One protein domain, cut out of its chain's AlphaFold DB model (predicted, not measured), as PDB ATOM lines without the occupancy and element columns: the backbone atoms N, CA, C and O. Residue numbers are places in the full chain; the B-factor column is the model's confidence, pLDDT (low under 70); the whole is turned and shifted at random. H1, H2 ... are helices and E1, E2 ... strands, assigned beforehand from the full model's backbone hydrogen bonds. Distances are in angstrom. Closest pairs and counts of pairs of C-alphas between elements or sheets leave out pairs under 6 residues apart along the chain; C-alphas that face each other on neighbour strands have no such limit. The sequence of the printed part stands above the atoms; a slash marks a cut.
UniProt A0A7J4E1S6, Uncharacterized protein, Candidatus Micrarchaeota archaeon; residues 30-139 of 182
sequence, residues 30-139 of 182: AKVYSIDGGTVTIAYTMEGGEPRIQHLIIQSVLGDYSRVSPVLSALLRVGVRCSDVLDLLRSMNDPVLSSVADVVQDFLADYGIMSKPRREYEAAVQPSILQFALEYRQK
ATOM      1  N   ALA A  30      47.819 -17.074 -27.557       92.25
ATOM      2  CA  ALA A  30      48.437 -15.770 -27.752       92.25
ATOM      3  C   ALA A  30      48.299 -15.293 -29.198       92.25
ATOM      4  O   ALA A  30      48.500 -16.057 -30.143       92.25
ATOM      5  N   LYS A  31      47.999 -14.004 -29.365       92.69
ATOM      6  CA  LYS A  31      48.050 -13.302 -30.651       92.69
ATOM      7  C   LYS A  31      49.105 -12.205 -30.593       92.69
ATOM      8  O   LYS A  31      49.207 -11.493 -29.593       92.69
ATOM      9  N   VAL A  32      49.876 -12.076 -31.670       94.12
ATOM     10  CA  VAL A  32      50.926 -11.062 -31.821       94.12
ATOM     11  C   VAL A  32      50.516 -10.102 -32.928       94.12
ATOM     12  O   VAL A  32      50.171 -10.531 -34.028       94.12
ATOM     13  N   TYR A  33      50.576  -8.811 -32.633       93.94
ATOM     14  CA  TYR A  33      50.230  -7.724 -33.536       93.94
ATOM     15  C   TYR A  33      51.458  -6.859 -33.781       93.94
ATOM     16  O   TYR A  33      52.231  -6.585 -32.862       93.94
ATOM     17  N   SER A  34      51.628  -6.425 -35.025       89.62
ATOM     18  CA  SER A  34      52.646  -5.435 -35.378       89.62
ATOM     19  C   SER A  34      52.067  -4.034 -35.219       89.62
ATOM     20  O   SER A  34      50.937  -3.787 -35.635       89.62
ATOM     21  N   ILE A  35      52.848  -3.136 -34.632       88.69
ATOM     22  CA  ILE A  35      52.566  -1.699 -34.550       88.69
ATOM     23  C   ILE A  35      53.788  -0.934 -35.066       88.69
ATOM     24  O   ILE A  35      54.877  -1.501 -35.183       88.69
ATOM     25  N   ASP A  36      53.635   0.355 -35.357       81.69
ATOM     26  CA  ASP A  36      54.768   1.168 -35.795       81.69
ATOM     27  C   ASP A  36      55.872   1.182 -34.727       81.69
ATOM     28  O   ASP A  36      55.685   1.624 -33.593       81.69
ATOM     29  N   GLY A  37      57.038   0.648 -35.095       79.06
ATOM     30  CA  GLY A  37      58.194   0.561 -34.205       79.06
ATOM     31  C   GLY A  37      58.106  -0.520 -33.125       79.06
ATOM     32  O   GLY A  37      58.897  -0.476 -32.182       79.06
ATOM     33  N   GLY A  38      57.197  -1.497 -33.217       88.75
ATOM     34  CA  GLY A  38      57.102  -2.526 -32.184       88.75
ATOM     35  C   GLY A  38      56.105  -3.654 -32.428       88.75
ATOM     36  O   GLY A  38      55.534  -3.822 -33.504       88.75
ATOM     37  N   THR A  39      55.889  -4.437 -31.377       90.38
ATOM     38  CA  THR A  39      54.934  -5.540 -31.340       90.38
ATOM     39  C   THR A  39      54.139  -5.530 -30.044       90.38
ATOM     40  O   THR A  39      54.665  -5.235 -28.967       90.38
ATOM     41  N   VAL A  40      52.872  -5.918 -30.146       94.31
ATOM     42  CA  VAL A  40      51.966  -6.113 -29.014       94.31
ATOM     43  C   VAL A  40      51.539  -7.570 -28.988       94.31
ATOM     44  O   VAL A  40      50.978  -8.072 -29.958       94.31
ATOM     45  N   THR A  41      51.777  -8.249 -27.874       94.38
ATOM     46  CA  THR A  41      51.350  -9.636 -27.673       94.38
ATOM     47  C   THR A  41      50.233  -9.674 -26.644       94.38
ATOM     48  O   THR A  41      50.414  -9.212 -25.515       94.38
ATOM     49  N   ILE A  42      49.092 -10.248 -27.022       94.62
ATOM     50  CA  ILE A  42      47.941 -10.480 -26.148       94.62
ATOM     51  C   ILE A  42      47.856 -11.979 -25.883       94.62
ATOM     52  O   ILE A  42      47.504 -12.745 -26.782       94.62
ATOM     53  N   ALA A  43      48.171 -12.391 -24.658       92.38
ATOM     54  CA  ALA A  43      47.931 -13.743 -24.174       92.38
ATOM     55  C   ALA A  43      46.594 -13.789 -23.430       92.38
ATOM     56  O   ALA A  43      46.338 -12.943 -22.568       92.38
ATOM     57  N   TYR A  44      45.749 -14.764 -23.745       91.50
ATOM     58  CA  TYR A  44      44.393 -14.864 -23.222       91.50
ATOM     59  C   TYR A  44      43.958 -16.318 -23.032       91.50
ATOM     60  O   TYR A  44      44.513 -17.247 -23.617       91.50
ATOM     61  N   THR A  45      42.943 -16.507 -22.202       88.31
ATOM     62  CA  THR A  45      42.244 -17.780 -22.011       88.31
ATOM     63  C   THR A  45      40.804 -17.618 -22.467       88.31
ATOM     64  O   THR A  45      40.247 -16.527 -22.395       88.31
ATOM     65  N   MET A  46      40.191 -18.685 -22.968       86.62
ATOM     66  CA  MET A  46      38.773 -18.657 -23.323       86.62
ATOM     67  C   MET A  46      37.949 -19.130 -22.127       86.62
ATOM     68  O   MET A  46      38.102 -20.268 -21.687       86.62
ATOM     69  N   GLU A  47      37.054 -18.284 -21.627       82.19
ATOM     70  CA  GLU A  47      36.104 -18.622 -20.566       82.19
ATOM     71  C   GLU A  47      34.686 -18.375 -21.076       82.19
ATOM     72  O   GLU A  47      34.336 -17.260 -21.444       82.19
ATOM     73  N   GLY A  48      33.860 -19.423 -21.163       80.69
ATOM     74  CA  GLY A  48      32.473 -19.273 -21.627       80.69
ATOM     75  C   GLY A  48      32.315 -18.737 -23.059       80.69
ATOM     76  O   GLY A  48      31.240 -18.268 -23.408       80.69
ATOM     77  N   GLY A  49      33.364 -18.809 -23.888       80.69
ATOM     78  CA  GLY A  49      33.377 -18.247 -25.246       80.69
ATOM     79  C   GLY A  49      33.913 -16.815 -25.337       80.69
ATOM     80  O   GLY A  49      34.111 -16.326 -26.447       80.69
ATOM     81  N   GLU A  50      34.228 -16.179 -24.210       83.00
ATOM     82  CA  GLU A  50      34.826 -14.845 -24.158       83.00
ATOM     83  C   GLU A  50      36.332 -14.932 -23.847       83.00
ATOM     84  O   GLU A  50      36.743 -15.710 -22.977       83.00
ATOM     85  N   PRO A  51      37.190 -14.154 -24.530       87.62
ATOM     86  CA  PRO A  51      38.600 -14.071 -24.177       87.62
ATOM     87  C   PRO A  51      38.818 -13.276 -22.882       87.62
ATOM     88  O   PRO A  51      38.463 -12.102 -22.767       87.62
ATOM     89  N   ARG A  52      39.523 -13.886 -21.934       85.94
ATOM     90  CA  ARG A  52      40.087 -13.245 -20.744       85.94
ATOM     91  C   ARG A  52      41.557 -12.952 -20.980       85.94
ATOM     92  O   ARG A  52      42.366 -13.870 -21.096       85.94
ATOM     93  N   ILE A  53      41.915 -11.672 -21.077       88.88
ATOM     94  CA  ILE A  53      43.311 -11.269 -21.278       88.88
ATOM     95  C   ILE A  53      44.106 -11.559 -20.003       88.88
ATOM     96  O   ILE A  53      43.855 -10.976 -18.950       88.88
ATOM     97  N   GLN A  54      45.113 -12.418 -20.130       86.44
ATOM     98  CA  GLN A  54      46.021 -12.797 -19.055       86.44
ATOM     99  C   GLN A  54      47.272 -11.923 -19.052       86.44
ATOM    100  O   GLN A  54      47.705 -11.475 -17.990       86.44
ATOM    101  N   HIS A  55      47.854 -11.662 -20.225       89.62
ATOM    102  CA  HIS A  55      49.038 -10.819 -20.363       89.62
ATOM    103  C   HIS A  55      48.955  -9.945 -21.610       89.62
ATOM    104  O   HIS A  55      48.593 -10.408 -22.687       89.62
ATOM    105  N   LEU A  56      49.363  -8.691 -21.449       92.31
ATOM    106  CA  LEU A  56      49.617  -7.739 -22.516       92.31
ATOM    107  C   LEU A  56      51.097  -7.367 -22.456       92.31
ATOM    108  O   LEU A  56      51.551  -6.807 -21.458       92.31
ATOM    109  N   ILE A  57      51.847  -7.699 -23.501       93.19
ATOM    110  CA  ILE A  57      53.285  -7.436 -23.587       93.19
ATOM    111  C   ILE A  57      53.521  -6.449 -24.721       93.19
ATOM    112  O   ILE A  57      53.136  -6.712 -25.860       93.19
ATOM    113  N   ILE A  58      54.166  -5.331 -24.403       92.19
ATOM    114  CA  ILE A  58      54.503  -4.277 -25.356       92.19
ATOM    115  C   ILE A  58      56.017  -4.275 -25.535       92.19
ATOM    116  O   ILE A  58      56.764  -4.072 -24.576       92.19
ATOM    117  N   GLN A  59      56.469  -4.489 -26.765       89.19
ATOM    118  CA  GLN A  59      57.871  -4.362 -27.147       89.19
ATOM    119  C   GLN A  59      57.967  -3.273 -28.202       89.19
ATOM    120  O   GLN A  59      57.301  -3.351 -29.228       89.19
ATOM    121  N   SER A  60      58.770  -2.245 -27.955       89.25
ATOM    122  CA  SER A  60      58.918  -1.124 -28.878       89.25
ATOM    123  C   SER A  60      60.359  -0.645 -28.896       89.25
ATOM    124  O   SER A  60      61.044  -0.681 -27.875       89.25
ATOM    125  N   VAL A  61      60.814  -0.183 -30.059       84.62
ATOM    126  CA  VAL A  61      62.098   0.521 -30.196       84.62
ATOM    127  C   VAL A  61      61.978   2.008 -29.853       84.62
ATOM    128  O   VAL A  61      62.991   2.691 -29.743       84.62
ATOM    129  N   LEU A  62      60.750   2.516 -29.692       77.38
ATOM    130  CA  LEU A  62      60.457   3.928 -29.431       77.38
ATOM    131  C   LEU A  62      60.384   4.268 -27.933       77.38
ATOM    132  O   LEU A  62      60.368   5.444 -27.578       77.38
ATOM    133  N   GLY A  63      60.359   3.266 -27.050       81.94
ATOM    134  CA  GLY A  63      60.285   3.467 -25.605       81.94
ATOM    135  C   GLY A  63      60.334   2.162 -24.808       81.94
ATOM    136  O   GLY A  63      60.103   1.081 -25.349       81.94
ATOM    137  N   ASP A  64      60.627   2.269 -23.508       84.69
ATOM    138  CA  ASP A  64      60.621   1.133 -22.580       84.69
ATOM    139  C   ASP A  64      59.274   1.020 -21.852       84.69
ATOM    140  O   ASP A  64      58.938   1.812 -20.970       84.69
ATOM    141  N   TYR A  65      58.520  -0.020 -22.207       88.19
ATOM    142  CA  TYR A  65      57.206  -0.335 -21.644       88.19
ATOM    143  C   TYR A  65      57.238  -1.564 -20.721       88.19
ATOM    144  O   TYR A  65      56.184  -2.111 -20.374       88.19
ATOM    145  N   SER A  66      58.426  -1.999 -20.283       82.25
ATOM    146  CA  SER A  66      58.630  -3.162 -19.401       82.25
ATOM    147  C   SER A  66      57.881  -3.047 -18.077       82.25
ATOM    148  O   SER A  66      57.397  -4.039 -17.535       82.25
ATOM    149  N   ARG A  67      57.731  -1.822 -17.572       83.19
ATOM    150  CA  ARG A  67      56.968  -1.537 -16.357       83.19
ATOM    151  C   ARG A  67      55.484  -1.298 -16.635       83.19
ATOM    152  O   ARG A  67      54.696  -1.361 -15.695       83.19
ATOM    153  N   VAL A  68      55.103  -0.925 -17.859       86.25
ATOM    154  CA  VAL A  68      53.716  -0.561 -18.216       86.25
ATOM    155  C   VAL A  68      52.926  -1.832 -18.513       86.25
ATOM    156  O   VAL A  68      51.816  -2.012 -18.015       86.25
ATOM    157  N   SER A  69      53.548  -2.757 -19.245       87.12
ATOM    158  CA  SER A  69      52.966  -4.040 -19.651       87.12
ATOM    159  C   SER A  69      52.361  -4.838 -18.477       87.12
ATOM    160  O   SER A  69      51.199  -5.243 -18.572       87.12
ATOM    161  N   PRO A  70      53.045  -5.021 -17.323       82.19
ATOM    162  CA  PRO A  70      52.481  -5.753 -16.187       82.19
ATOM    163  C   PRO A  70      51.297  -5.037 -15.536       82.19
ATOM    164  O   PRO A  70      50.363  -5.694 -15.082       82.19
ATOM    165  N   VAL A  71      51.326  -3.701 -15.503       84.00
ATOM    166  CA  VAL A  71      50.251  -2.886 -14.926       84.00
ATOM    167  C   VAL A  71      48.996  -2.989 -15.781       84.00
ATOM    168  O   VAL A  71      47.933  -3.312 -15.260       84.00
ATOM    169  N   LEU A  72      49.122  -2.808 -17.096       86.31
ATOM    170  CA  LEU A  72      48.002  -2.970 -18.024       86.31
ATOM    171  C   LEU A  72      47.449  -4.398 -18.000       86.31
ATOM    172  O   LEU A  72      46.238  -4.583 -17.929       86.31
ATOM    173  N   SER A  73      48.333  -5.402 -17.968       84.88
ATOM    174  CA  SER A  73      47.932  -6.803 -17.794       84.88
ATOM    175  C   SER A  73      47.106  -6.995 -16.520       84.88
ATOM    176  O   SER A  73      46.097  -7.691 -16.533       84.88
ATOM    177  N   ALA A  74      47.512  -6.376 -15.407       77.50
ATOM    178  CA  ALA A  74      46.787  -6.483 -14.146       77.50
ATOM    179  C   ALA A  74      45.416  -5.796 -14.208       77.50
ATOM    180  O   ALA A  74      44.434  -6.392 -13.773       77.50
ATOM    181  N   LEU A  75      45.328  -4.593 -14.787       79.62
ATOM    182  CA  LEU A  75      44.063  -3.865 -14.936       79.62
ATOM    183  C   LEU A  75      43.043  -4.666 -15.756       79.62
ATOM    184  O   LEU A  75      41.893  -4.800 -15.339       79.62
ATOM    185  N   LEU A  76      43.482  -5.259 -16.869       82.12
ATOM    186  CA  LEU A  76      42.628  -6.085 -17.728       82.12
ATOM    187  C   LEU A  76      42.175  -7.382 -17.032       82.12
ATOM    188  O   LEU A  76      41.038  -7.807 -17.220       82.12
ATOM    189  N   ARG A  77      43.011  -7.978 -16.169       80.75
ATOM    190  CA  ARG A  77      42.642  -9.175 -15.385       80.75
ATOM    191  C   ARG A  77      41.668  -8.890 -14.244       80.75
ATOM    192  O   ARG A  77      40.788  -9.703 -13.982       80.75
ATOM    193  N   VAL A  78      41.832  -7.766 -13.544       73.19
ATOM    194  CA  VAL A  78      41.032  -7.417 -12.348       73.19
ATOM    195  C   VAL A  78      39.600  -6.989 -12.717       73.19
ATOM    196  O   VAL A  78      38.770  -6.762 -11.841       73.19
ATOM    197  N   GLY A  79      39.268  -6.950 -14.012       65.31
ATOM    198  CA  GLY A  79      37.915  -6.662 -14.483       65.31
ATOM    199  C   GLY A  79      37.602  -5.170 -14.534       65.31
ATOM    200  O   GLY A  79      36.433  -4.789 -14.516       65.31
ATOM    201  N   VAL A  80      38.632  -4.317 -14.617       74.06
ATOM    202  CA  VAL A  80      38.435  -2.927 -15.041       74.06
ATOM    203  C   VAL A  80      37.792  -2.953 -16.425       74.06
ATOM    204  O   VAL A  80      38.185  -3.754 -17.278       74.06
ATOM    205  N   ARG A  81      36.790  -2.097 -16.661       77.38
ATOM    206  CA  ARG A  81      36.120  -2.064 -17.964       77.38
ATOM    207  C   ARG A  81      37.158  -1.761 -19.035       77.38
ATOM    208  O   ARG A  81      37.915  -0.799 -18.912       77.38
ATOM    209  N   CYS A  82      37.168  -2.569 -20.092       82.25
ATOM    210  CA  CYS A  82      38.159  -2.438 -21.155       82.25
ATOM    211  C   CYS A  82      38.149  -1.025 -21.752       82.25
ATOM    212  O   CYS A  82      39.215  -0.450 -21.926       82.25
ATOM    213  N   SER A  83      36.969  -0.419 -21.943       81.38
ATOM    214  CA  SER A  83      36.833   0.975 -22.391       81.38
ATOM    215  C   SER A  83      37.649   1.963 -21.553       81.38
ATOM    216  O   SER A  83      38.369   2.777 -22.117       81.38
ATOM    217  N   ASP A  84      37.620   1.839 -20.223       82.69
ATOM    218  CA  ASP A  84      38.330   2.762 -19.331       82.69
ATOM    219  C   ASP A  84      39.855   2.608 -19.458       82.69
ATOM    220  O   ASP A  84      40.593   3.593 -19.428       82.69
ATOM    221  N   VAL A  85      40.340   1.371 -19.630       86.12
ATOM    222  CA  VAL A  85      41.767   1.102 -19.868       86.12
ATOM    223  C   VAL A  85      42.201   1.694 -21.209       86.12
ATOM    224  O   VAL A  85      43.250   2.327 -21.286       86.12
ATOM    225  N   LEU A  86      41.395   1.523 -22.258       88.44
ATOM    226  CA  LEU A  86      41.694   2.042 -23.593       88.44
ATOM    227  C   LEU A  86      41.703   3.575 -23.635       88.44
ATOM    228  O   LEU A  86      42.607   4.168 -24.224       88.44
ATOM    229  N   ASP A  87      40.746   4.222 -22.976       84.12
ATOM    230  CA  ASP A  87      40.699   5.681 -22.877       84.12
ATOM    231  C   ASP A  87      41.893   6.222 -22.092       84.12
ATOM    232  O   ASP A  87      42.501   7.220 -22.490       84.12
ATOM    233  N   LEU A  88      42.300   5.524 -21.025       83.50
ATOM    234  CA  LEU A  88      43.519   5.859 -20.299       83.50
ATOM    235  C   LEU A  88      44.739   5.802 -21.226       83.50
ATOM    236  O   LEU A  88      45.514   6.760 -21.259       83.50
ATOM    237  N   LEU A  89      44.903   4.715 -21.983       86.75
ATOM    238  CA  LEU A  89      46.010   4.554 -22.930       86.75
ATOM    239  C   LEU A  89      46.089   5.712 -23.929       86.75
ATOM    240  O   LEU A  89      47.160   6.292 -24.114       86.75
ATOM    241  N   ARG A  90      44.951   6.104 -24.505       84.25
ATOM    242  CA  ARG A  90      44.858   7.221 -25.458       84.25
ATOM    243  C   ARG A  90      45.126   8.578 -24.810       84.25
ATOM    244  O   ARG A  90      45.711   9.455 -25.438       84.25
ATOM    245  N   SER A  91      44.748   8.756 -23.545       81.94
ATOM    246  CA  SER A  91      44.954  10.013 -22.814       81.94
ATOM    247  C   SER A  91      46.423  10.322 -22.499       81.94
ATOM    248  O   SER A  91      46.761  11.474 -22.228       81.94
ATOM    249  N   MET A  92      47.313   9.323 -22.545       81.00
ATOM    250  CA  MET A  92      48.727   9.493 -22.192       81.00
ATOM    251  C   MET A  92      49.550  10.244 -23.248       81.00
ATOM    252  O   MET A  92      50.702  10.577 -22.976       81.00
ATOM    253  N   ASN A  93      48.965  10.547 -24.414       80.81
ATOM    254  CA  ASN A  93      49.627  11.226 -25.534       80.81
ATOM    255  C   ASN A  93      50.942  10.539 -25.963       80.81
ATOM    256  O   ASN A  93      51.916  11.194 -26.329       80.81
ATOM    257  N   ASP A  94      50.959   9.207 -25.885       85.62
ATOM    258  CA  ASP A  94      52.051   8.344 -26.329       85.62
ATOM    259  C   ASP A  94      51.571   7.552 -27.564       85.62
ATOM    260  O   ASP A  94      50.553   6.852 -27.484       85.62
ATOM    261  N   PRO A  95      52.258   7.656 -28.717       83.50
ATOM    262  CA  PRO A  95      51.806   7.045 -29.967       83.50
ATOM    263  C   PRO A  95      51.824   5.510 -29.932       83.50
ATOM    264  O   PRO A  95      50.970   4.868 -30.553       83.50
ATOM    265  N   VAL A  96      52.748   4.905 -29.178       87.50
ATOM    266  CA  VAL A  96      52.821   3.448 -29.004       87.50
ATOM    267  C   VAL A  96      51.643   2.989 -28.155       87.50
ATOM    268  O   VAL A  96      50.951   2.050 -28.534       87.50
ATOM    269  N   LEU A  97      51.360   3.675 -27.046       88.44
ATOM    270  CA  LEU A  97      50.241   3.329 -26.164       88.44
ATOM    271  C   LEU A  97      48.880   3.568 -26.828       88.44
ATOM    272  O   LEU A  97      47.966   2.772 -26.618       88.44
ATOM    273  N   SER A  98      48.755   4.585 -27.682       88.31
ATOM    274  CA  SER A  98      47.560   4.766 -28.515       88.31
ATOM    275  C   SER A  98      47.379   3.601 -29.491       88.31
ATOM    276  O   SER A  98      46.287   3.048 -29.584       88.31
ATOM    277  N   SER A  99      48.453   3.169 -30.156       90.25
ATOM    278  CA  SER A  99      48.411   2.016 -31.068       90.25
ATOM    279  C   SER A  99      48.078   0.715 -30.330       90.25
ATOM    280  O   SER A  99      47.316  -0.112 -30.824       90.25
ATOM    281  N   VAL A 100      48.604   0.542 -29.112       92.56
ATOM    282  CA  VAL A 100      48.251  -0.578 -28.225       92.56
ATOM    283  C   VAL A 100      46.759  -0.552 -27.895       92.56
ATOM    284  O   VAL A 100      46.128  -1.606 -27.910       92.56
ATOM    285  N   ALA A 101      46.182   0.623 -27.620       92.56
ATOM    286  CA  ALA A 101      44.754   0.746 -27.348       92.56
ATOM    287  C   ALA A 101      43.911   0.277 -28.543       92.56
ATOM    288  O   ALA A 101      42.950  -0.471 -28.372       92.56
ATOM    289  N   ASP A 102      44.303   0.661 -29.755       91.69
ATOM    290  CA  ASP A 102      43.599   0.265 -30.974       91.69
ATOM    291  C   ASP A 102      43.709  -1.247 -31.224       91.69
ATOM    292  O   ASP A 102      42.696  -1.902 -31.463       91.69
ATOM    293  N   VAL A 103      44.897  -1.835 -31.036       94.00
ATOM    294  CA  VAL A 103      45.109  -3.293 -31.123       94.00
ATOM    295  C   VAL A 103      44.257  -4.060 -30.109       94.00
ATOM    296  O   VAL A 103      43.639  -5.069 -30.450       94.00
ATOM    297  N   VAL A 104      44.220  -3.608 -28.853       92.50
ATOM    298  CA  VAL A 104      43.412  -4.260 -27.814       92.50
ATOM    299  C   VAL A 104      41.922  -4.110 -28.125       92.50
ATOM    300  O   VAL A 104      41.170  -5.065 -27.940       92.50
ATOM    301  N   GLN A 105      41.484  -2.960 -28.643       91.69
ATOM    302  CA  GLN A 105      40.094  -2.772 -29.053       91.69
ATOM    303  C   GLN A 105      39.699  -3.697 -30.204       91.69
ATOM    304  O   GLN A 105      38.638  -4.313 -30.136       91.69
ATOM    305  N   ASP A 106      40.538  -3.812 -31.232       90.44
ATOM    306  CA  ASP A 106      40.292  -4.701 -32.365       90.44
ATOM    307  C   ASP A 106      40.237  -6.161 -31.919       90.44
ATOM    308  O   ASP A 106      39.301  -6.873 -32.281       90.44
ATOM    309  N   PHE A 107      41.163  -6.579 -31.049       93.12
ATOM    310  CA  PHE A 107      41.121  -7.907 -30.448       93.12
ATOM    311  C   PHE A 107      39.790  -8.158 -29.739       93.12
ATOM    312  O   PHE A 107      39.153  -9.168 -30.000       93.12
ATOM    313  N   LEU A 108      39.340  -7.250 -28.872       88.81
ATOM    314  CA  LEU A 108      38.077  -7.414 -28.144       88.81
ATOM    315  C   LEU A 108      36.856  -7.377 -29.078       88.81
ATOM    316  O   LEU A 108      35.871  -8.077 -28.837       88.81
ATOM    317  N   ALA A 109      36.918  -6.586 -30.149       87.62
ATOM    318  CA  ALA A 109      35.854  -6.490 -31.137       87.62
ATOM    319  C   ALA A 109      35.707  -7.761 -31.982       87.62
ATOM    320  O   ALA A 109      34.581  -8.147 -32.294       87.62
ATOM    321  N   ASP A 110      36.805  -8.454 -32.292       88.94
ATOM    322  CA  ASP A 110      36.769  -9.735 -33.010       88.94
ATOM    323  C   ASP A 110      35.992 -10.825 -32.244       88.94
ATOM    324  O   ASP A 110      35.463 -11.750 -32.859       88.94
ATOM    325  N   TYR A 111      35.876 -10.697 -30.918       85.44
ATOM    326  CA  TYR A 111      35.074 -11.583 -30.063       85.44
ATOM    327  C   TYR A 111      33.731 -10.968 -29.641       85.44
ATOM    328  O   TYR A 111      33.043 -11.521 -28.789       85.44
ATOM    329  N   GLY A 112      33.345  -9.824 -30.214       80.81
ATOM    330  CA  GLY A 112      32.068  -9.167 -29.927       80.81
ATOM    331  C   GLY A 112      31.963  -8.521 -28.540       80.81
ATOM    332  O   GLY A 112      30.872  -8.100 -28.166       80.81
ATOM    333  N   ILE A 113      33.068  -8.402 -27.793       81.12
ATOM    334  CA  ILE A 113      33.090  -7.763 -26.463       81.12
ATOM    335  C   ILE A 113      32.949  -6.242 -26.589       81.12
ATOM    336  O   ILE A 113      32.334  -5.587 -25.747       81.12
ATOM    337  N   MET A 114      33.528  -5.658 -27.640       76.50
ATOM    338  CA  MET A 114      33.472  -4.221 -27.903       76.50
ATOM    339  C   MET A 114      33.032  -3.938 -29.337       76.50
ATOM    340  O   MET A 114      33.273  -4.715 -30.255       76.50
ATOM    341  N   SER A 115      32.414  -2.778 -29.547       66.62
ATOM    342  CA  SER A 115      32.216  -2.256 -30.899       66.62
ATOM    343  C   SER A 115      33.528  -1.660 -31.417       66.62
ATOM    344  O   SER A 115      34.257  -1.006 -30.660       66.62
ATOM    345  N   LYS A 116      33.824  -1.841 -32.710       57.59
ATOM    346  CA  LYS A 116      34.914  -1.095 -33.355       57.59
ATOM    347  C   LYS A 116      34.597   0.397 -33.260       57.59
ATOM    348  O   LYS A 116      33.449   0.778 -33.510       57.59
ATOM    349  N   PRO A 117      35.561   1.244 -32.878       50.88
ATOM    350  CA  PRO A 117      35.278   2.656 -32.747       50.88
ATOM    351  C   PRO A 117      35.017   3.204 -34.154       50.88
ATOM    352  O   PRO A 117      35.842   3.054 -35.058       50.88
ATOM    353  N   ARG A 118      33.872   3.867 -34.357       45.25
ATOM    354  CA  ARG A 118      33.830   4.917 -35.381       45.25
ATOM    355  C   ARG A 118      34.806   5.987 -34.912       45.25
ATOM    356  O   ARG A 118      34.816   6.311 -33.730       45.25
ATOM    357  N   ARG A 119      35.678   6.459 -35.805       41.25
ATOM    358  CA  ARG A 119      36.717   7.455 -35.508       41.25
ATOM    359  C   ARG A 119      36.096   8.808 -35.126       41.25
ATOM    360  O   ARG A 119      36.157   9.737 -35.915       41.25
ATOM    361  N   GLU A 120      35.517   8.922 -33.942       36.62
ATOM    362  CA  GLU A 120      35.014  10.164 -33.358       36.62
ATOM    363  C   GLU A 120      35.415  10.153 -31.876       36.62
ATOM    364  O   GLU A 120      34.918   9.371 -31.069       36.62
ATOM    365  N   TYR A 121      36.437  10.950 -31.565       36.16
ATOM    366  CA  TYR A 121      36.997  11.132 -30.230       36.16
ATOM    367  C   TYR A 121      36.093  12.080 -29.439       36.16
ATOM    368  O   TYR A 121      36.089  13.274 -29.719       36.16
ATOM    369  N   GLU A 122      35.380  11.577 -28.432       34.88
ATOM    370  CA  GLU A 122      34.856  12.406 -27.342       34.88
ATOM    371  C   GLU A 122      35.105  11.703 -26.006       34.88
ATOM    372  O   GLU A 122      34.628  10.601 -25.742       34.88
ATOM    373  N   ALA A 123      35.935  12.346 -25.186       39.28
ATOM    374  CA  ALA A 123      36.435  11.836 -23.923       39.28
ATOM    375  C   ALA A 123      35.499  12.187 -22.759       39.28
ATOM    376  O   ALA A 123      35.150  13.351 -22.559       39.28
ATOM    377  N   ALA A 124      35.205  11.203 -21.911       34.94
ATOM    378  CA  ALA A 124      34.764  11.429 -20.537       34.94
ATOM    379  C   ALA A 124      35.408  10.373 -19.622       34.94
ATOM    380  O   ALA A 124      34.893   9.270 -19.451       34.94
ATOM    381  N   VAL A 125      36.565  10.710 -19.049       42.16
ATOM    382  CA  VAL A 125      37.319   9.843 -18.127       42.16
ATOM    383  C   VAL A 125      36.769   9.990 -16.703       42.16
ATOM    384  O   VAL A 125      36.586  11.107 -16.218       42.16
ATOM    385  N   GLN A 126      36.541   8.873 -16.003       42.16
ATOM    386  CA  GLN A 126      36.204   8.884 -14.574       42.16
ATOM    387  C   GLN A 126      37.452   9.107 -13.688       42.16
ATOM    388  O   GLN A 126      38.520   8.558 -13.966       42.16
ATOM    389  N   PRO A 127      37.333   9.866 -12.580       42.47
ATOM    390  CA  PRO A 127      38.475  10.368 -11.802       42.47
ATOM    391  C   PRO A 127      39.290   9.302 -11.045       42.47
ATOM    392  O   PRO A 127      40.430   9.565 -10.668       42.47
ATOM    393  N   SER A 128      38.761   8.096 -10.830       46.94
ATOM    394  CA  SER A 128      39.397   7.068  -9.989       46.94
ATOM    395  C   SER A 128      40.575   6.343 -10.654       46.94
ATOM    396  O   SER A 128      41.529   5.979  -9.970       46.94
ATOM    397  N   ILE A 129      40.563   6.174 -11.979       46.19
ATOM    398  CA  ILE A 129      41.656   5.514 -12.723       46.19
ATOM    399  C   ILE A 129      42.789   6.494 -13.056       46.19
ATOM    400  O   ILE A 129      43.958   6.106 -13.116       46.19
ATOM    401  N   LEU A 130      42.463   7.785 -13.172       47.91
ATOM    402  CA  LEU A 130      43.447   8.852 -13.347       47.91
ATOM    403  C   LEU A 130      44.425   8.916 -12.164       47.91
ATOM    404  O   LEU A 130      45.618   9.109 -12.377       47.91
ATOM    405  N   GLN A 131      43.953   8.685 -10.935       49.03
ATOM    406  CA  GLN A 131      44.798   8.639  -9.737       49.03
ATOM    407  C   GLN A 131      45.907   7.578  -9.877       49.03
ATOM    408  O   GLN A 131      47.087   7.892  -9.730       49.03
ATOM    409  N   PHE A 132      45.533   6.363 -10.292       49.38
ATOM    410  CA  PHE A 132      46.452   5.235 -10.448       49.38
ATOM    411  C   PHE A 132      47.471   5.456 -11.583       49.38
ATOM    412  O   PHE A 132      48.648   5.106 -11.468       49.38
ATOM    413  N   ALA A 133      47.049   6.099 -12.676       45.84
ATOM    414  CA  ALA A 133      47.929   6.463 -13.787       45.84
ATOM    415  C   ALA A 133      48.882   7.627 -13.454       45.84
ATOM    416  O   ALA A 133      50.043   7.630 -13.877       45.84
ATOM    417  N   LEU A 134      48.430   8.602 -12.661       46.72
ATOM    418  CA  LEU A 134      49.262   9.708 -12.180       46.72
ATOM    419  C   LEU A 134      50.357   9.217 -11.223       46.72
ATOM    420  O   LEU A 134      51.488   9.696 -11.301       46.72
ATOM    421  N   GLU A 135      50.065   8.230 -10.376       45.97
ATOM    422  CA  GLU A 135      51.061   7.574  -9.516       45.97
ATOM    423  C   GLU A 135      52.137   6.833 -10.327       45.97
ATOM    424  O   GLU A 135      53.307   6.789  -9.935       45.97
ATOM    425  N   TYR A 136      51.768   6.293 -11.490       43.34
ATOM    426  CA  TYR A 136      52.691   5.629 -12.404       43.34
ATOM    427  C   TYR A 136      53.620   6.625 -13.125       43.34
ATOM    428  O   TYR A 136      54.839   6.430 -13.155       43.34
ATOM    429  N   ARG A 137      53.072   7.754 -13.603       41.34
ATOM    430  CA  ARG A 137      53.838   8.871 -14.195       41.34
ATOM    431  C   ARG A 137      54.875   9.456 -13.227       41.34
ATOM    432  O   ARG A 137      55.934   9.895 -13.658       41.34
ATOM    433  N   GLN A 138      54.611   9.430 -11.920       41.94
ATOM    434  CA  GLN A 138      55.545   9.924 -10.898       41.94
ATOM    435  C   GLN A 138      56.732   8.976 -10.627       41.94
ATOM    436  O   GLN A 138      57.739   9.414 -10.074       41.94
ATOM    437  N   LYS A 139      56.655   7.696 -11.031       40.41
ATOM    438  CA  LYS A 139      57.714   6.683 -10.824       40.41
ATOM    439  C   LYS A 139      58.582   6.409 -12.063       40.41
ATOM    440  O   LYS A 139      59.633   5.781 -11.926       40.41
TER     441      LYS A 139
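Overview. This is residues 30 to 139 of the 182 residues of an uncharacterized protein of Candidatus Micrarchaeota archaeon (UniProt A0A7J4E1S6). A twisted sheet of three strands has the long helix H3 slantwise over one face and H1 beside its edge strand E3; H2 packs between H1 and H3 on the side away from the strands, the three helices folding back and forth. H4, reached by a long loop, packs on H2 from outside. The printed part has 110 residues with three named strands and then four named helices, E1 E2 E3 H1 H2 H3 H4. The sheet's order is E1 - E2 - E3, antiparallel throughout, and the class is mixed, helices and strands. The whole is compact, with a radius of gyration of the C-alphas of 13.4 A, and rounded, with spans of 38 by 31 by 28 A.

Along the chain. Find C-alpha 30 at (48.437, -15.770, -27.752), where E1, residues 30 to 35, begins. E2 is residues 38 to 47, 28.9 A long, and E3 is residues 50 to 60, 28.1 A long, with a bend of 60 degrees at residue 54. Look for H3 at residues 95 to 110, from C-alpha 95 at (51.806, 7.045, -29.967), 22.7 A long. H1 is residues 68 to 77 and H2 residues 82 to 91, each 14.3 A long. H4, residues 127 to 137, runs 15.6 A to C-alpha 137 at (53.838, 8.871, -14.195).

Arrangement. Begin at the sheet, a meander, each strand the antiparallel neighbour of the one before. In the hairpin E1 and E2, N 33 and O 40 are 2.8 A apart, within hydrogen-bond range; in the hairpin E2 and E3, N 41 and O 57 are so at 2.9 A. H3 is on one face, making two layers, a sheet and a helix layer, at a height over the sheet of 8.4 A; its closest C-alpha pair with E2 is Val 40 and Val 100, 6.7 A. On the local plane it runs slantwise to the strands, at 39 degrees to E1. H1 is only just at the sheet's level, with a height of 3.7 A; its closest C-alpha pair with E3 is His 55 and Ser 73, 4.9 A. The hub is H2, which touches H1, H3 and H4 and is not on the sheet. H2 and H3, a helical hairpin, have a shallow tilt of 21 degrees, opposite ways, closest at the C-alphas of Arg 90 and Ser 98, 4.8 A. H1 and H2, also a helical hairpin, have a shallow tilt of 25 degrees, opposite ways, closest at the C-alphas of Leu 76 and Cys 82, 6.7 A. H2 and H4 have a steep tilt of 52 degrees, the same way, closest at the C-alphas of Leu 88 and Leu 130, 7.6 A. The helix packing is mostly aligned, only just, with 2 of 3 touching pairs at a shallow tilt. H4 is apart from H1 and H3. Every O i to N i+4 pair is within hydrogen-bond range in H1, H2 and H3, and 5 of 7 are in H4.

Size, cuts and confidence. The two C-alphas farthest apart are those of Gly 48 and Gln 138, 38.7 A. The printed part has no cut. The link from H3 to H4, residues 111 to 126, is long. Residue 79 and residues 115 to 139 have a pLDDT under 70; H4 has a mean of 46.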